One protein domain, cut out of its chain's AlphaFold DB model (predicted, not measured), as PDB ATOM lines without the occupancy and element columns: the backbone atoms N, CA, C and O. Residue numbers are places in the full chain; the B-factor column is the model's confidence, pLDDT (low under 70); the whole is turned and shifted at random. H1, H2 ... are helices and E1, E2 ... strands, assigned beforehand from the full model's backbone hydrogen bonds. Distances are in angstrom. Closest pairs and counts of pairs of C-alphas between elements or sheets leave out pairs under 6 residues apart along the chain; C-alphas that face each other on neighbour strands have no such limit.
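This is residues 3 to 84 of the 156 residues of an uncharacterized protein of Gossypium darwinii (UniProt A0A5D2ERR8). This domain has little regular structure: a small antiparallel sheet, in the order E1, E2, E3, forms the core, with H1 beside E1, H2 beyond the sheet and long loops around. The 82 printed residues, 27 in named elements, run H1, E1, H2, E2, E3, a mixed class. The whole is compact, with a radius of gyration of the C-alphas of 12.8 A and spans of 36 by 30 by 19 A.

H1, residues 15 to 20, is on the sheet of E1, residues 36 to 39, E2, residues 71 to 74, and E3, residues 79 to 82; its closest C-alphas to E1 are Ser 20 and Tyr 38, 5.8 A. H1 and H2, residues 41 to 49, only just touch, with 3 pairs of C-alphas within 8 A, the closest Thr 16 and Phe 43, 6.5 A. Both helices have every O i to N i+4 pair within hydrogen-bond range. E1 and E2 are antiparallel, N 39 to O 71 at 2.8 A; E2 and E3 form a hairpin, N 81 to O 72 at 2.8 A.

H1 begins at C-alpha 15 (23.375, 14.999, -19.668); H2 spans 12.6 A; E3 ends at C-alpha 82 (28.050, 31.779, -5.910).

The printed part has no cut. Links H1 to E1 and H2 to E2 are long. Residues 3 to 6, 9 to 17, 27 to 32 and 54 to 55 have pLDDT under 70.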
ATOM      1  N   ALA A   3      26.109  11.078 -23.656       66.62
ATOM      2  CA  ALA A   3      26.627  12.443 -23.728       66.62
ATOM      3  C   ALA A   3      25.924  13.184 -24.872       66.62
ATOM      4  O   ALA A   3      25.600  12.575 -25.892       66.62
ATOM      5  N   TYR A   4      25.673  14.479 -24.688       67.94
ATOM      6  CA  TYR A   4      25.200  15.347 -25.759       67.94
ATOM      7  C   TYR A   4      26.405  15.865 -26.527       67.94
ATOM      8  O   TYR A   4      27.253  16.561 -25.963       67.94
ATOM      9  N   ASN A   5      26.451  15.522 -27.808       68.56
ATOM     10  CA  ASN A   5      27.530  15.888 -28.707       68.56
ATOM     11  C   ASN A   5      26.964  16.795 -29.793       68.56
ATOM     12  O   ASN A   5      25.881  16.539 -30.317       68.56
ATOM     13  N   CYS A   6      27.688  17.858 -30.121       67.81
ATOM     14  CA  CYS A   6      27.390  18.651 -31.303       67.81
ATOM     15  C   CYS A   6      28.183  18.077 -32.481       67.81
ATOM     16  O   CYS A   6      29.391  17.904 -32.373       67.81
ATOM     17  N   GLU A   7      27.535  17.802 -33.611       73.06
ATOM     18  CA  GLU A   7      28.230  17.296 -34.809       73.06
ATOM     19  C   GLU A   7      29.151  18.350 -35.446       73.06
ATOM     20  O   GLU A   7      30.108  18.015 -36.138       73.06
ATOM     21  N   HIS A   8      28.889  19.629 -35.176       73.44
ATOM     22  CA  HIS A   8      29.610  20.759 -35.767       73.44
ATOM     23  C   HIS A   8      30.659  21.379 -34.840       73.44
ATOM     24  O   HIS A   8      31.484  22.171 -35.292       73.44
ATOM     25  N   CYS A   9      30.642  21.036 -33.550       65.88
ATOM     26  CA  CYS A   9      31.501  21.651 -32.544       65.88
ATOM     27  C   CYS A   9      32.085  20.577 -31.614       65.88
ATOM     28  O   CYS A   9      31.374  19.642 -31.255       65.88
ATOM     29  N   PRO A  10      33.330  20.724 -31.122       57.44
ATOM     30  CA  PRO A  10      33.975  19.755 -30.230       57.44
ATOM     31  C   PRO A  10      33.447  19.853 -28.784       57.44
ATOM     32  O   PRO A  10      34.210  19.959 -27.824       57.44
ATOM     33  N   ILE A  11      32.125  19.861 -28.612       64.81
ATOM     34  CA  ILE A  11      31.447  19.954 -27.319       64.81
ATOM     35  C   ILE A  11      30.900  18.572 -26.979       64.81
ATOM     36  O   ILE A  11      30.080  18.032 -27.717       64.81
ATOM     37  N   ASN A  12      31.348  18.022 -25.851       61.09
ATOM     38  CA  ASN A  12      30.817  16.795 -25.264       61.09
ATOM     39  C   ASN A  12      30.275  17.152 -23.877       61.09
ATOM     40  O   ASN A  12      31.043  17.472 -22.964       61.09
ATOM     41  N   LEU A  13      28.953  17.155 -23.724       65.25
ATOM     42  CA  LEU A  13      28.288  17.544 -22.484       65.25
ATOM     43  C   LEU A  13      27.708  16.319 -21.786       65.25
ATOM     44  O   LEU A  13      26.955  15.540 -22.369       65.25
ATOM     45  N   HIS A  14      27.996  16.187 -20.492       69.00
ATOM     46  CA  HIS A  14      27.247  15.266 -19.644       69.00
ATOM     47  C   HIS A  14      25.756  15.653 -19.666       69.00
ATOM     48  O   HIS A  14      25.466  16.851 -19.673       69.00
ATOM     49  N   PRO A  15      24.807  14.701 -19.626       69.38
ATOM     50  CA  PRO A  15      23.375  14.999 -19.668       69.38
ATOM     51  C   PRO A  15      22.934  16.024 -18.624       69.38
ATOM     52  O   PRO A  15      22.210  16.953 -18.955       69.38
ATOM     53  N   THR A  16      23.467  15.925 -17.403       67.25
ATOM     54  CA  THR A  16      23.239  16.899 -16.322       67.25
ATOM     55  C   THR A  16      23.781  18.292 -16.649       67.25
ATOM     56  O   THR A  16      23.181  19.291 -16.275       67.25
ATOM     57  N   CYS A  17      24.906  18.387 -17.367       68.56
ATOM     58  CA  CYS A  17      25.408  19.674 -17.846       68.56
ATOM     59  C   CYS A  17      24.518  20.220 -18.964       68.56
ATOM     60  O   CYS A  17      24.224  21.407 -18.980       68.56
ATOM     61  N   ALA A  18      24.080  19.366 -19.889       71.19
ATOM     62  CA  ALA A  18      23.228  19.775 -20.998       71.19
ATOM     63  C   ALA A  18      21.858  20.283 -20.518       71.19
ATOM     64  O   ALA A  18      21.357  21.259 -21.068       71.19
ATOM     65  N   SER A  19      21.272  19.683 -19.477       72.19
ATOM     66  CA  SER A  19      20.024  20.165 -18.875       72.19
ATOM     67  C   SER A  19      20.191  21.510 -18.161       72.19
ATOM     68  O   SER A  19      19.348  22.388 -18.343       72.19
ATOM     69  N   SER A  20      21.296  21.725 -17.438       71.19
ATOM     70  CA  SER A  20      21.635  23.036 -16.855       71.19
ATOM     71  C   SER A  20      21.783  24.142 -17.905       71.19
ATOM     72  O   SER A  20      21.449  25.291 -17.638       71.19
ATOM     73  N   LEU A  21      22.239  23.811 -19.120       77.31
ATOM     74  CA  LEU A  21      22.424  24.786 -20.200       77.31
ATOM     75  C   LEU A  21      21.125  25.183 -20.928       77.31
ATOM     76  O   LEU A  21      21.167  25.998 -21.845       77.31
ATOM     77  N   ARG A  22      19.964  24.632 -20.550       78.62
ATOM     78  CA  ARG A  22      18.680  24.955 -21.204       78.62
ATOM     79  C   ARG A  22      18.088  26.292 -20.773       78.62
ATOM     80  O   ARG A  22      17.282  26.860 -21.501       78.62
ATOM     81  N   ARG A  23      18.445  26.765 -19.579       85.06
ATOM     82  CA  ARG A  23      17.810  27.910 -18.926       85.06
ATOM     83  C   ARG A  23      18.857  28.982 -18.651       85.06
ATOM     84  O   ARG A  23      19.551  28.893 -17.640       85.06
ATOM     85  N   PRO A  24      19.029  29.950 -19.560       87.75
ATOM     86  CA  PRO A  24      19.932  31.055 -19.316       87.75
ATOM     87  C   PRO A  24      19.290  32.058 -18.355       87.75
ATOM     88  O   PRO A  24      18.170  32.523 -18.574       87.75
ATOM     89  N   LEU A  25      20.029  32.442 -17.319       87.19
ATOM     90  CA  LEU A  25      19.778  33.671 -16.588       87.19
ATOM     91  C   LEU A  25      20.440  34.816 -17.356       87.19
ATOM     92  O   LEU A  25      21.672  34.898 -17.433       87.19
ATOM     93  N   LYS A  26      19.615  35.705 -17.909       81.31
ATOM     94  CA  LYS A  26      20.087  36.950 -18.515       81.31
ATOM     95  C   LYS A  26      20.467  37.906 -17.395       81.31
ATOM     96  O   LYS A  26      19.611  38.321 -16.621       81.31
ATOM     97  N   SER A  27      21.749  38.218 -17.278       69.12
ATOM     98  CA  SER A  27      22.255  39.122 -16.253       69.12
ATOM     99  C   SER A  27      23.302  40.045 -16.852       69.12
ATOM    100  O   SER A  27      24.207  39.580 -17.537       69.12
ATOM    101  N   GLU A  28      23.198  41.340 -16.561       64.56
ATOM    102  CA  GLU A  28      24.261  42.317 -16.831       64.56
ATOM    103  C   GLU A  28      25.313  42.348 -15.709       64.56
ATOM    104  O   GLU A  28      26.214  43.195 -15.707       64.56
ATOM    105  N   ALA A  29      25.205  41.439 -14.731       54.84
ATOM    106  CA  ALA A  29      26.112  41.381 -13.600       54.84
ATOM    107  C   ALA A  29      27.570  41.343 -14.078       54.84
ATOM    108  O   ALA A  29      27.956  40.533 -14.924       54.84
ATOM    109  N   HIS A  30      28.378  42.228 -13.493       54.91
ATOM    110  CA  HIS A  30      29.817  42.353 -13.741       54.91
ATOM    111  C   HIS A  30      30.205  42.915 -15.125       54.91
ATOM    112  O   HIS A  30      31.320  42.676 -15.586       54.91
ATOM    113  N   GLY A  31      29.322  43.685 -15.779       59.19
ATOM    114  CA  GLY A  31      29.651  44.410 -17.019       59.19
ATOM    115  C   GLY A  31      29.869  43.487 -18.220       59.19
ATOM    116  O   GLY A  31      30.701  43.759 -19.084       59.19
ATOM    117  N   HIS A  32      29.166  42.357 -18.236       62.88
ATOM    118  CA  HIS A  32      29.481  41.222 -19.087       62.88
ATOM    119  C   HIS A  32      28.209  40.611 -19.698       62.88
ATOM    120  O   HIS A  32      27.345  40.115 -18.982       62.88
ATOM    121  N   MET A  33      28.110  40.620 -21.034       70.44
ATOM    122  CA  MET A  33      26.922  40.196 -21.795       70.44
ATOM    123  C   MET A  33      26.968  38.719 -22.229       70.44
ATOM    124  O   MET A  33      26.888  38.421 -23.420       70.44
ATOM    125  N   HIS A  34      27.102  37.776 -21.296       84.31
ATOM    126  CA  HIS A  34      26.863  36.360 -21.605       84.31
ATOM    127  C   HIS A  34      25.928  35.722 -20.587       84.31
ATOM    128  O   HIS A  34      25.981  36.033 -19.398       84.31
ATOM    129  N   ASP A  35      25.151  34.755 -21.063       86.62
ATOM    130  CA  ASP A  35      24.226  33.990 -20.242       86.62
ATOM    131  C   ASP A  35      24.936  33.247 -19.103       86.62
ATOM    132  O   ASP A  35      26.006  32.633 -19.270       86.62
ATOM    133  N   LEU A  36      24.299  33.284 -17.935       88.25
ATOM    134  CA  LEU A  36      24.665  32.484 -16.778       88.25
ATOM    135  C   LEU A  36      23.763  31.256 -16.704       88.25
ATOM    136  O   LEU A  36      22.556  31.348 -16.885       88.25
ATOM    137  N   TYR A  37      24.345  30.108 -16.382       90.12
ATOM    138  CA  TYR A  37      23.606  28.855 -16.244       90.12
ATOM    139  C   TYR A  37      23.778  28.294 -14.845       90.12
ATOM    140  O   TYR A  37      24.883  28.320 -14.298       90.12
ATOM    141  N   TYR A  38      22.688  27.784 -14.283       91.38
ATOM    142  CA  TYR A  38      22.661  27.247 -12.932       91.38
ATOM    143  C   TYR A  38      23.122  25.791 -12.893       91.38
ATOM    144  O   TYR A  38      22.587  24.907 -13.570       91.38
ATOM    145  N   PHE A  39      24.119  25.531 -12.055       89.75
ATOM    146  CA  PHE A  39      24.664  24.209 -11.781       89.75
ATOM    147  C   PHE A  39      24.252  23.783 -10.371       89.75
ATOM    148  O   PHE A  39      24.909  24.105  -9.378       89.75
ATOM    149  N   GLY A  40      23.130  23.064 -10.312       89.44
ATOM    150  CA  GLY A  40      22.482  22.628  -9.079       89.44
ATOM    151  C   GLY A  40      23.087  21.392  -8.416       89.44
ATOM    152  O   GLY A  40      24.179  20.921  -8.742       89.44
ATOM    153  N   THR A  41      22.323  20.827  -7.490       85.94
ATOM    154  CA  THR A  41      22.662  19.704  -6.608       85.94
ATOM    155  C   THR A  41      23.089  18.463  -7.387       85.94
ATOM    156  O   THR A  41      24.090  17.830  -7.050       85.94
ATOM    157  N   ASN A  42      22.412  18.152  -8.495       82.44
ATOM    158  CA  ASN A  42      22.778  17.014  -9.348       82.44
ATOM    159  C   ASN A  42      24.192  17.154  -9.934       82.44
ATOM    160  O   ASN A  42      24.925  16.170 -10.042       82.44
ATOM    161  N   PHE A  43      24.613  18.375 -10.272       81.81
ATOM    162  CA  PHE A  43      25.976  18.622 -10.732       81.81
ATOM    163  C   PHE A  43      26.996  18.497  -9.591       81.81
ATOM    164  O   PHE A  43      28.102  18.004  -9.806       81.81
ATOM    165  N   GLN A  44      26.616  18.842  -8.358       80.94
ATOM    166  CA  GLN A  44      27.471  18.635  -7.184       80.94
ATOM    167  C   GLN A  44      27.741  17.151  -6.920       80.94
ATOM    168  O   GLN A  44      28.874  16.781  -6.605       80.94
ATOM    169  N   LEU A  45      26.741  16.283  -7.113       79.31
ATOM    170  CA  LEU A  45      26.925  14.828  -7.049       79.31
ATOM    171  C   LEU A  45      27.897  14.335  -8.130       79.31
ATOM    172  O   LEU A  45      28.744  13.480  -7.860       79.31
ATOM    173  N   LEU A  46      27.822  14.907  -9.337       78.69
ATOM    174  CA  LEU A  46      28.746  14.590 -10.425       78.69
ATOM    175  C   LEU A  46      30.186  14.996 -10.081       78.69
ATOM    176  O   LEU A  46      31.087  14.177 -10.235       78.69
ATOM    177  N   ILE A  47      30.405  16.212  -9.566       77.88
ATOM    178  CA  ILE A  47      31.727  16.671  -9.111       77.88
ATOM    179  C   ILE A  47      32.247  15.808  -7.958       77.88
ATOM    180  O   ILE A  47      33.434  15.500  -7.905       77.88
ATOM    181  N   ALA A  48      31.386  15.411  -7.019       79.81
ATOM    182  CA  ALA A  48      31.793  14.559  -5.906       79.81
ATOM    183  C   ALA A  48      32.290  13.189  -6.392       79.81
ATOM    184  O   ALA A  48      33.248  12.656  -5.834       79.81
ATOM    185  N   LYS A  49      31.666  12.645  -7.444       82.00
ATOM    186  CA  LYS A  49      32.073  11.388  -8.081       82.00
ATOM    187  C   LYS A  49      33.300  11.548  -8.986       82.00
ATOM    188  O   LYS A  49      34.129  10.645  -9.044       82.00
ATOM    189  N   TYR A  50      33.418  12.685  -9.670       79.81
ATOM    190  CA  TYR A  50      34.488  12.996 -10.619       79.81
ATOM    191  C   TYR A  50      35.078  14.386 -10.322       79.81
ATOM    192  O   TYR A  50      34.736  15.366 -10.992       79.81
ATOM    193  N   PRO A  51      35.944  14.504  -9.300       73.62
ATOM    194  CA  PRO A  51      36.448  15.795  -8.847       73.62
ATOM    195  C   PRO A  51      37.412  16.404  -9.877       73.62
ATOM    196  O   PRO A  51      38.434  15.791 -10.196       73.62
ATOM    197  N   PRO A  52      37.143  17.617 -10.393       71.12
ATOM    198  CA  PRO A  52      38.086  18.318 -11.251       71.12
ATOM    199  C   PRO A  52      39.224  18.939 -10.419       71.12
ATOM    200  O   PRO A  52      39.147  18.992  -9.185       71.12
ATOM    201  N   PRO A  53      40.284  19.459 -11.067       71.25
ATOM    202  CA  PRO A  53      41.383  20.129 -10.377       71.25
ATOM    203  C   PRO A  53      40.891  21.257  -9.459       71.25
ATOM    204  O   PRO A  53      40.033  22.057  -9.842       71.25
ATOM    205  N   ALA A  54      41.467  21.358  -8.256       62.09
ATOM    206  CA  ALA A  54      40.994  22.252  -7.191       62.09
ATOM    207  C   ALA A  54      40.939  23.747  -7.572       62.09
ATOM    208  O   ALA A  54      40.166  24.496  -6.977       62.09
ATOM    209  N   ALA A  55      41.721  24.174  -8.567       60.88
ATOM    210  CA  ALA A  55      41.774  25.553  -9.055       60.88
ATOM    211  C   ALA A  55      40.557  25.978  -9.911       60.88
ATOM    212  O   ALA A  55      40.448  27.141 -10.282       60.88
ATOM    213  N   SER A  56      39.642  25.060 -10.244       72.25
ATOM    214  CA  SER A  56      38.597  25.288 -11.259       72.25
ATOM    215  C   SER A  56      37.313  25.983 -10.771       72.25
ATOM    216  O   SER A  56      36.463  26.322 -11.597       72.25
ATOM    217  N   PHE A  57      37.172  26.230  -9.462       82.38
ATOM    218  CA  PHE A  57      35.930  26.719  -8.845       82.38
ATOM    219  C   PHE A  57      36.159  27.885  -7.875       82.38
ATOM    220  O   PHE A  57      35.933  27.776  -6.670       82.38
ATOM    221  N   LEU A  58      36.621  29.019  -8.399       89.94
ATOM    222  CA  LEU A  58      36.636  30.293  -7.676       89.94
ATOM    223  C   LEU A  58      35.463  31.159  -8.138       89.94
ATOM    224  O   LEU A  58      35.171  31.224  -9.333       89.94
ATOM    225  N   CYS A  59      34.798  31.802  -7.180       91.94
ATOM    226  CA  CYS A  59      33.809  32.832  -7.455       91.94
ATOM    227  C   CYS A  59      34.526  34.121  -7.857       91.94
ATOM    228  O   CYS A  59      35.375  34.599  -7.105       91.94
ATOM    229  N   VAL A  60      34.181  34.676  -9.020       91.06
ATOM    230  CA  VAL A  60      34.819  35.900  -9.533       91.06
ATOM    231  C   VAL A  60      34.487  37.112  -8.663       91.06
ATOM    232  O   VAL A  60      35.361  37.931  -8.415       91.06
ATOM    233  N   GLU A  61      33.265  37.183  -8.136       90.88
ATOM    234  CA  GLU A  61      32.801  38.343  -7.370       90.88
ATOM    235  C   GLU A  61      33.421  38.427  -5.967       90.88
ATOM    236  O   GLU A  61      33.923  39.466  -5.556       90.88
ATOM    237  N   CYS A  62      33.417  37.326  -5.206       93.69
ATOM    238  CA  CYS A  62      33.904  37.353  -3.820       93.69
ATOM    239  C   CYS A  62      35.305  36.756  -3.627       93.69
ATOM    240  O   CYS A  62      35.791  36.700  -2.496       93.69
ATOM    241  N   GLY A  63      35.924  36.223  -4.685       91.88
ATOM    242  CA  GLY A  63      37.239  35.571  -4.649       91.88
ATOM    243  C   GLY A  63      37.295  34.257  -3.855       91.88
ATOM    244  O   GLY A  63      38.353  33.637  -3.750       91.88
ATOM    245  N   LYS A  64      36.179  33.805  -3.270       92.44
ATOM    246  CA  LYS A  64      36.131  32.587  -2.449       92.44
ATOM    247  C   LYS A  64      35.893  31.357  -3.313       92.44
ATOM    248  O   LYS A  64      35.212  31.399  -4.336       92.44
ATOM    249  N   ARG A  65      36.416  30.225  -2.850       90.62
ATOM    250  CA  ARG A  65      36.192  28.924  -3.478       90.62
ATOM    251  C   ARG A  65      34.726  28.507  -3.368       90.62
ATOM    252  O   ARG A  65      34.173  28.513  -2.270       90.62
ATOM    253  N   ILE A  66      34.153  28.099  -4.495       89.38
ATOM    254  CA  ILE A  66      32.871  27.401  -4.565       89.38
ATOM    255  C   ILE A  66      33.137  25.949  -4.164       89.38
ATOM    256  O   ILE A  66      34.018  25.285  -4.723       89.38
ATOM    257  N   LYS A  67      32.459  25.490  -3.112       84.31
ATOM    258  CA  LYS A  67      32.638  24.138  -2.562       84.31
ATOM    259  C   LYS A  67      31.594  23.186  -3.157       84.31
ATOM    260  O   LYS A  67      31.495  23.074  -4.369       84.31
ATOM    261  N   ARG A  68      30.856  22.466  -2.312       79.75
ATOM    262  CA  ARG A  68      29.774  21.548  -2.700       79.75
ATOM    263  C   ARG A  68      28.434  22.274  -2.637       79.75
ATOM    264  O   ARG A  68      27.535  21.856  -1.920       79.75
ATOM    265  N   GLU A  69      28.357  23.417  -3.299       85.88
ATOM    266  CA  GLU A  69      27.198  24.306  -3.258       85.88
ATOM    267  C   GLU A  69      26.786  24.677  -4.684       85.88
ATOM    268  O   GLU A  69      27.665  24.788  -5.548       85.88
ATOM    269  N   PRO A  70      25.480  24.850  -4.960       90.44
ATOM    270  CA  PRO A  70      25.029  25.323  -6.258       90.44
ATOM    271  C   PRO A  70      25.668  26.656  -6.649       90.44
ATOM    272  O   PRO A  70      25.970  27.500  -5.799       90.44
ATOM    273  N   PHE A  71      25.880  26.848  -7.946       91.25
ATOM    274  CA  PHE A  71      26.554  28.029  -8.472       91.25
ATOM    275  C   PHE A  71      26.090  28.351  -9.891       91.25
ATOM    276  O   PHE A  71      25.579  27.487 -10.604       91.25
ATOM    277  N   TYR A  72      26.314  29.592 -10.313       91.44
ATOM    278  CA  TYR A  72      26.153  30.004 -11.700       91.44
ATOM    279  C   TYR A  72      27.482  29.953 -12.431       91.44
ATOM    280  O   TYR A  72      28.526  30.314 -11.881       91.44
ATOM    281  N   ARG A  73      27.447  29.550 -13.696       88.88
ATOM    282  CA  ARG A  73      28.615  29.567 -14.572       88.88
ATOM    283  C   ARG A  73      28.296  30.276 -15.870       88.88
ATOM    284  O   ARG A  73      27.265  30.009 -16.478       88.88
ATOM    285  N   CYS A  74      29.243  31.078 -16.336       87.75
ATOM    286  CA  CYS A  74      29.321  31.476 -17.733       87.75
ATOM    287  C   CYS A  74      30.251  30.498 -18.475       87.75
ATOM    288  O   CYS A  74      31.457  30.489 -18.205       87.75
ATOM    289  N   PRO A  75      29.759  29.668 -19.411       82.56
ATOM    290  CA  PRO A  75      30.600  28.748 -20.174       82.56
ATOM    291  C   PRO A  75      31.623  29.465 -21.059       82.56
ATOM    292  O   PRO A  75      32.736  28.964 -21.210       82.56
ATOM    293  N   GLN A  76      31.262  30.636 -21.594       82.81
ATOM    294  CA  GLN A  76      32.094  31.400 -22.529       82.81
ATOM    295  C   GLN A  76      33.344  31.955 -21.837       82.81
ATOM    296  O   GLN A  76      34.466  31.668 -22.248       82.81
ATOM    297  N   CYS A  77      33.162  32.656 -20.716       84.50
ATOM    298  CA  CYS A  77      34.272  33.214 -19.939       84.50
ATOM    299  C   CYS A  77      34.860  32.244 -18.916       84.50
ATOM    300  O   CYS A  77      35.898  32.518 -18.320       84.50
ATOM    301  N   ARG A  78      34.208  31.094 -18.707       84.50
ATOM    302  CA  ARG A  78      34.541  30.110 -17.666       84.50
ATOM    303  C   ARG A  78      34.512  30.693 -16.249       84.50
ATOM    304  O   ARG A  78      35.134  30.143 -15.343       84.50
ATOM    305  N   PHE A  79      33.770  31.780 -16.059       88.12
ATOM    306  CA  PHE A  79      33.553  32.401 -14.760       88.12
ATOM    307  C   PHE A  79      32.511  31.626 -13.972       88.12
ATOM    308  O   PHE A  79      31.530  31.141 -14.538       88.12
ATOM    309  N   ASN A  80      32.731  31.527 -12.665       89.75
ATOM    310  CA  ASN A  80      31.785  30.934 -11.737       89.75
ATOM    311  C   ASN A  80      31.380  31.990 -10.703       89.75
ATOM    312  O   ASN A  80      32.190  32.839 -10.324       89.75
ATOM    313  N   PHE A  81      30.150  31.893 -10.218       91.12
ATOM    314  CA  PHE A  81      29.577  32.786  -9.222       91.12
ATOM    315  C   PHE A  81      28.814  31.961  -8.198       91.12
ATOM    316  O   PHE A  81      28.013  31.099  -8.562       91.12
ATOM    317  N   HIS A  82      29.016  32.234  -6.910       92.50
ATOM    318  CA  HIS A  82      28.050  31.779  -5.910       92.50
ATOM    319  C   HIS A  82      26.666  32.313  -6.274       92.50
ATOM    320  O   HIS A  82      26.566  33.442  -6.747       92.50
ATOM    321  N   VAL A  83      25.602  31.560  -5.986       91.00
ATOM    322  CA  VAL A  83      24.222  32.017  -6.247       91.00
ATOM    323  C   VAL A  83      23.964  33.391  -5.619       91.00
ATOM    324  O   VAL A  83      23.510  34.299  -6.299       91.00
ATOM    325  N   LYS A  84      24.388  33.590  -4.364       89.62
ATOM    326  CA  LYS A  84      24.294  34.876  -3.647       89.62
ATOM    327  C   LYS A  84      25.160  36.017  -4.203       89.62
ATOM    328  O   LYS A  84      25.027  37.145  -3.750       89.62
TER     329      LYS A  84